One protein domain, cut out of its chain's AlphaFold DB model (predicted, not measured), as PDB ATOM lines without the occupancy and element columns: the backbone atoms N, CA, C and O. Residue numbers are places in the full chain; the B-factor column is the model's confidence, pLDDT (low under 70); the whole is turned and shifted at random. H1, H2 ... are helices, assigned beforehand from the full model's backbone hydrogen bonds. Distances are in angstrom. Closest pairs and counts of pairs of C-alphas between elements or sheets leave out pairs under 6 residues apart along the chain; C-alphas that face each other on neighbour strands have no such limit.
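What this domain is: This is residues 121 to 171 of the 171 residues of an uncharacterized protein of Holophagales bacterium (UniProt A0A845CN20). This model has little regular structure: three short helices stand in a row, H2 in the middle, and the long loop of residues 143 to 161 swings out from H2 and folds back to H3. The printed part has 51 residues, 18 of them in H1, H2 and H3, in that order; it is all helix, with no named strand. It is only just compact, close to loose, with a radius of gyration of the C-alphas of 11.7 A and spans of 32 by 27 by 19 A.

Where its parts are: Start at Arg 121 and go on to C-alpha 129 at (156.547, 157.525, 105.088), where H1, residues 129 to 134, begins, 8.8 A long. Next find H2, residues 137 to 142, also 8.8 A. H3, residues 162 to 167, runs 8.5 A to C-alpha 167 at (140.318, 175.428, 107.370).

How they stand to each other: H2 and H3 touch, about perpendicular at 73 degrees; their closest C-alphas, Arg 138 and Val 165, are 5.4 A apart. H1 and H2 are close but not clearly touching, closest at the C-alphas of Leu 132 and Arg 140, 6.5 A. H1 and H3 are apart. Every O i to N i+4 pair is within hydrogen-bond range in H2 and H3, and 1 of 2 in H1.

The domain as a whole: The C-alphas farthest apart, Pro 125 and Gly 170, are 32.7 A from each other. The printed part has no cut; the link H2 to H3 is long. Residues 153 and 169 to 171 have pLDDT under 70.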
ATOM      1  N   ARG A 121     153.597 167.763 123.225       82.94
ATOM      2  CA  ARG A 121     154.211 166.563 122.660       82.94
ATOM      3  C   ARG A 121     153.149 165.506 122.338       82.94
ATOM      4  O   ARG A 121     152.311 165.184 123.183       82.94
ATOM      5  N   THR A 122     153.237 164.933 121.143       81.50
ATOM      6  CA  THR A 122     152.421 163.799 120.701       81.50
ATOM      7  C   THR A 122     152.764 162.528 121.487       81.50
ATOM      8  O   THR A 122     153.908 162.300 121.887       81.50
ATOM      9  N   TYR A 123     151.746 161.706 121.754       79.19
ATOM     10  CA  TYR A 123     151.916 160.399 122.405       79.19
ATOM     11  C   TYR A 123     152.133 159.264 121.403       79.19
ATOM     12  O   TYR A 123     152.743 158.253 121.751       79.19
ATOM     13  N   ASP A 124     151.592 159.426 120.198       83.12
ATOM     14  CA  ASP A 124     151.656 158.429 119.141       83.12
ATOM     15  C   ASP A 124     153.069 158.357 118.543       83.12
ATOM     16  O   ASP A 124     153.809 159.344 118.582       83.12
ATOM     17  N   PRO A 125     153.477 157.186 118.023       84.69
ATOM     18  CA  PRO A 125     154.725 157.076 117.282       84.69
ATOM     19  C   PRO A 125     154.686 157.956 116.030       84.69
ATOM     20  O   PRO A 125     153.617 158.229 115.483       84.69
ATOM     21  N   GLU A 126     155.869 158.336 115.553       86.31
ATOM     22  CA  GLU A 126     155.996 159.059 114.291       86.31
ATOM     23  C   GLU A 126     155.350 158.265 113.140       86.31
ATOM     24  O   GLU A 126     155.565 157.047 113.040       86.31
ATOM     25  N   PRO A 127     154.559 158.917 112.268       88.75
ATOM     26  CA  PRO A 127     153.969 158.261 111.111       88.75
ATOM     27  C   PRO A 127     155.040 157.700 110.172       88.75
ATOM     28  O   PRO A 127     156.088 158.308 109.952       88.75
ATOM     29  N   THR A 128     154.762 156.551 109.558       93.25
ATOM     30  CA  THR A 128     155.648 156.008 108.524       93.25
ATOM     31  C   THR A 128     155.550 156.837 107.235       93.25
ATOM     32  O   THR A 128     154.497 157.426 106.967       93.25
ATOM     33  N   PRO A 129     156.594 156.843 106.384       93.94
ATOM     34  CA  PRO A 129     156.547 157.525 105.088       93.94
ATOM     35  C   PRO A 129     155.339 157.117 104.229       93.94
ATOM     36  O   PRO A 129     154.653 157.979 103.695       93.94
ATOM     37  N   GLU A 130     155.001 155.824 104.199       95.69
ATOM     38  CA  GLU A 130     153.840 155.293 103.465       95.69
ATOM     39  C   GLU A 130     152.506 155.909 103.931       95.69
ATOM     40  O   GLU A 130     151.616 156.194 103.126       95.69
ATOM     41  N   VAL A 131     152.348 156.143 105.241       93.69
ATOM     42  CA  VAL A 131     151.162 156.828 105.775       93.69
ATOM     43  C   VAL A 131     151.157 158.286 105.324       93.69
ATOM     44  O   VAL A 131     150.137 158.765 104.828       93.69
ATOM     45  N   LEU A 132     152.293 158.978 105.449       93.12
ATOM     46  CA  LEU A 132     152.419 160.390 105.085       93.12
ATOM     47  C   LEU A 132     152.167 160.632 103.594       93.12
ATOM     48  O   LEU A 132     151.526 161.623 103.239       93.12
ATOM     49  N   GLU A 133     152.606 159.734 102.714       95.50
ATOM     50  CA  GLU A 133     152.364 159.801 101.266       95.50
ATOM     51  C   GLU A 133     150.871 159.815 100.919       95.50
ATOM     52  O   GLU A 133     150.460 160.498  99.983       95.50
ATOM     53  N   ARG A 134     150.045 159.134 101.721       96.25
ATOM     54  CA  ARG A 134     148.586 159.061 101.547       96.25
ATOM     55  C   ARG A 134     147.833 160.207 102.223       96.25
ATOM     56  O   ARG A 134     146.626 160.345 102.019       96.25
ATOM     57  N   CYS A 135     148.509 160.998 103.051       95.25
ATOM     58  CA  CYS A 135     147.904 162.118 103.752       95.25
ATOM     59  C   CYS A 135     147.792 163.356 102.855       95.25
ATOM     60  O   CYS A 135     148.739 163.761 102.184       95.25
ATOM     61  N   THR A 136     146.641 164.020 102.934       95.06
ATOM     62  CA  THR A 136     146.470 165.403 102.464       95.06
ATOM     63  C   THR A 136     147.362 166.368 103.262       95.06
ATOM     64  O   THR A 136     147.735 166.043 104.395       95.06
ATOM     65  N   PRO A 137     147.651 167.585 102.755       92.94
ATOM     66  CA  PRO A 137     148.407 168.593 103.507       92.94
ATOM     67  C   PRO A 137     147.832 168.860 104.906       92.94
ATOM     68  O   PRO A 137     148.560 168.858 105.896       92.94
ATOM     69  N   ARG A 138     146.500 168.958 105.018       93.62
ATOM     70  CA  ARG A 138     145.802 169.106 106.301       93.62
ATOM     71  C   ARG A 138     146.056 167.938 107.254       93.62
ATOM     72  O   ARG A 138     146.286 168.148 108.440       93.62
ATOM     73  N   GLN A 139     146.002 166.700 106.760       93.25
ATOM     74  CA  GLN A 139     146.270 165.516 107.583       93.25
ATOM     75  C   GLN A 139     147.732 165.459 108.026       93.25
ATOM     76  O   GLN A 139     147.981 165.159 109.189       93.25
ATOM     77  N   ARG A 140     148.684 165.810 107.152       92.12
ATOM     78  CA  ARG A 140     150.100 165.928 107.533       92.12
ATOM     79  C   ARG A 140     150.293 166.970 108.630       92.12
ATOM     80  O   ARG A 140     150.951 166.675 109.624       92.12
ATOM     81  N   ARG A 141     149.630 168.130 108.523       91.00
ATOM     82  CA  ARG A 141     149.659 169.168 109.566       91.00
ATOM     83  C   ARG A 141     149.146 168.663 110.912       91.00
ATOM     84  O   ARG A 141     149.749 168.940 111.942       91.00
ATOM     85  N   LEU A 142     148.063 167.885 110.913       90.62
ATOM     86  CA  LEU A 142     147.537 167.249 112.130       90.62
ATOM     87  C   LEU A 142     148.473 166.176 112.706       90.62
ATOM     88  O   LEU A 142     148.397 165.891 113.898       90.62
ATOM     89  N   LEU A 143     149.344 165.598 111.877       89.94
ATOM     90  CA  LEU A 143     150.365 164.628 112.272       89.94
ATOM     91  C   LEU A 143     151.712 165.273 112.650       89.94
ATOM     92  O   LEU A 143     152.658 164.549 112.934       89.94
ATOM     93  N   GLY A 144     151.798 166.607 112.692       86.50
ATOM     94  CA  GLY A 144     152.984 167.331 113.164       86.50
ATOM     95  C   GLY A 144     153.867 167.937 112.072       86.50
ATOM     96  O   GLY A 144     154.875 168.558 112.402       86.50
ATOM     97  N   ASP A 145     153.499 167.822 110.794       88.25
ATOM     98  CA  ASP A 145     154.209 168.513 109.711       88.25
ATOM     99  C   ASP A 145     153.956 170.024 109.784       88.25
ATOM    100  O   ASP A 145     152.873 170.496 109.440       88.25
ATOM    101  N   LEU A 146     154.951 170.791 110.227       87.94
ATOM    102  CA  LEU A 146     154.857 172.246 110.365       87.94
ATOM    103  C   LEU A 146     155.129 173.009 109.055       87.94
ATOM    104  O   LEU A 146     155.003 174.231 109.053       87.94
ATOM    105  N   GLY A 147     155.456 172.327 107.950       84.81
ATOM    106  CA  GLY A 147     155.608 172.934 106.618       84.81
ATOM    107  C   GLY A 147     156.920 173.691 106.363       84.81
ATOM    108  O   GLY A 147     157.054 174.339 105.329       84.81
ATOM    109  N   TYR A 148     157.893 173.631 107.277       78.88
ATOM    110  CA  TYR A 148     159.216 174.250 107.128       78.88
ATOM    111  C   TYR A 148     160.304 173.395 107.792       78.88
ATOM    112  O   TYR A 148     159.998 172.410 108.465       78.88
ATOM    113  N   ASP A 149     161.574 173.785 107.636       79.50
ATOM    114  CA  ASP A 149     162.713 173.113 108.273       79.50
ATOM    115  C   ASP A 149     162.584 173.126 109.804       79.50
ATOM    116  O   ASP A 149     162.932 174.105 110.477       79.50
ATOM    117  N   PHE A 150     162.079 172.021 110.354       79.12
ATOM    118  CA  PHE A 150     161.843 171.856 111.782       79.12
ATOM    119  C   PHE A 150     163.132 172.020 112.594       79.12
ATOM    120  O   PHE A 150     164.183 171.462 112.264       79.12
ATOM    121  N   ARG A 151     163.041 172.742 113.715       79.25
ATOM    122  CA  ARG A 151     164.127 172.895 114.690       79.25
ATOM    123  C   ARG A 151     163.579 172.768 116.113       79.25
ATOM    124  O   ARG A 151     162.415 173.089 116.355       79.25
ATOM    125  N   PRO A 152     164.398 172.360 117.100       70.00
ATOM    126  CA  PRO A 152     164.021 172.485 118.506       70.00
ATOM    127  C   PRO A 152     163.532 173.916 118.808       70.00
ATOM    128  O   PRO A 152     164.280 174.872 118.629       70.00
ATOM    129  N   GLY A 153     162.264 174.064 119.216       69.88
ATOM    130  CA  GLY A 153     161.606 175.365 119.446       69.88
ATOM    131  C   GLY A 153     160.535 175.755 118.417       69.88
ATOM    132  O   GLY A 153     159.729 176.640 118.699       69.88
ATOM    133  N   SER A 154     160.446 175.048 117.287       76.75
ATOM    134  CA  SER A 154     159.431 175.253 116.241       76.75
ATOM    135  C   SER A 154     157.981 175.220 116.733       76.75
ATOM    136  O   SER A 154     157.106 175.818 116.122       76.75
ATOM    137  N   TYR A 155     157.721 174.565 117.863       75.88
ATOM    138  CA  TYR A 155     156.388 174.459 118.446       75.88
ATOM    139  C   TYR A 155     155.876 175.732 119.139       75.88
ATOM    140  O   TYR A 155     154.707 175.787 119.518       75.88
ATOM    141  N   PHE A 156     156.735 176.736 119.353       76.06
ATOM    142  CA  PHE A 156     156.340 177.976 120.030       76.06
ATOM    143  C   PHE A 156     155.542 178.915 119.117       76.06
ATOM    144  O   PHE A 156     154.650 179.620 119.581       76.06
ATOM    145  N   TYR A 157     155.840 178.902 117.817       80.81
ATOM    146  CA  TYR A 157     155.144 179.708 116.822       80.81
ATOM    147  C   TYR A 157     154.339 178.795 115.907       80.81
ATOM    148  O   TYR A 157     154.873 177.848 115.330       80.81
ATOM    149  N   ALA A 158     153.048 179.088 115.766       82.31
ATOM    150  CA  ALA A 158     152.236 178.419 114.762       82.31
ATOM    151  C   ALA A 158     152.805 178.718 113.359       82.31
ATOM    152  O   ALA A 158     153.250 179.846 113.119       82.31
ATOM    153  N   PRO A 159     152.789 177.743 112.432       87.56
ATOM    154  CA  PRO A 159     153.111 178.008 111.033       87.56
ATOM    155  C   PRO A 159     152.247 179.144 110.470       87.56
ATOM    156  O   PRO A 159     151.078 179.275 110.836       87.56
ATOM    157  N   GLN A 160     152.804 179.963 109.577       88.38
ATOM    158  CA  GLN A 160     152.090 181.119 109.011       88.38
ATOM    159  C   GLN A 160     150.830 180.707 108.236       88.38
ATOM    160  O   GLN A 160     149.823 181.401 108.285       88.38
ATOM    161  N   ASP A 161     150.875 179.540 107.597       90.56
ATOM    162  CA  ASP A 161     149.792 178.922 106.831       90.56
ATOM    163  C   ASP A 161     148.855 178.050 107.697       90.56
ATOM    164  O   ASP A 161     148.047 177.288 107.168       90.56
ATOM    165  N   GLN A 162     148.975 178.084 109.034       90.19
ATOM    166  CA  GLN A 162     148.250 177.167 109.925       90.19
ATOM    167  C   GLN A 162     146.739 177.238 109.753       90.19
ATOM    168  O   GLN A 162     146.079 176.199 109.760       90.19
ATOM    169  N   VAL A 163     146.193 178.448 109.655       90.06
ATOM    170  CA  VAL A 163     144.754 178.637 109.477       90.06
ATOM    171  C   VAL A 163     144.357 178.073 108.120       90.06
ATOM    172  O   VAL A 163     143.573 177.129 108.093       90.06
ATOM    173  N   ASP A 164     144.996 178.532 107.045       92.25
ATOM    174  CA  ASP A 164     144.701 178.140 105.663       92.25
ATOM    175  C   ASP A 164     144.769 176.621 105.448       92.25
ATOM    176  O   ASP A 164     143.853 176.025 104.882       92.25
ATOM    177  N   VAL A 165     145.800 175.951 105.970       91.81
ATOM    178  CA  VAL A 165     145.954 174.491 105.848       91.81
ATOM    179  C   VAL A 165     144.870 173.728 106.618       91.81
ATOM    180  O   VAL A 165     144.428 172.660 106.180       91.81
ATOM    181  N   ILE A 166     144.439 174.230 107.779       91.00
ATOM    182  CA  ILE A 166     143.447 173.543 108.618       91.00
ATOM    183  C   ILE A 166     142.014 173.819 108.163       91.00
ATOM    184  O   ILE A 166     141.192 172.900 108.214       91.00
ATOM    185  N   VAL A 167     141.690 175.040 107.744       90.12
ATOM    186  CA  VAL A 167     140.318 175.428 107.370       90.12
ATOM    187  C   VAL A 167     140.056 175.319 105.864       90.12
ATOM    188  O   VAL A 167     138.916 175.056 105.486       90.12
ATOM    189  N   GLY A 168     141.098 175.392 105.030       83.75
ATOM    190  CA  GLY A 168     141.007 175.532 103.572       83.75
ATOM    191  C   GLY A 168     140.937 177.003 103.137       83.75
ATOM    192  O   GLY A 168     140.604 177.870 103.939       83.75
ATOM    193  N   GLU A 169     141.245 177.302 101.870       56.88
ATOM    194  CA  GLU A 169     141.080 178.657 101.317       56.88
ATOM    195  C   GLU A 169     139.604 179.096 101.425       56.88
ATOM    196  O   GLU A 169     138.726 178.463 100.835       56.88
ATOM    197  N   GLY A 170     139.327 180.167 102.182       53.00
ATOM    198  CA  GLY A 170     137.995 180.786 102.270       53.00
ATOM    199  C   GLY A 170     137.338 180.863 103.656       53.00
ATOM    200  O   GLY A 170     136.112 180.967 103.709       53.00
ATOM    201  N   ALA A 171     138.102 180.807 104.753       43.19
ATOM    202  CA  ALA A 171     137.597 181.171 106.084       43.19
ATOM    203  C   ALA A 171     137.594 182.688 106.324       43.19
ATOM    204  O   ALA A 171     138.536 183.365 105.854       43.19
TER     205      ALA A 171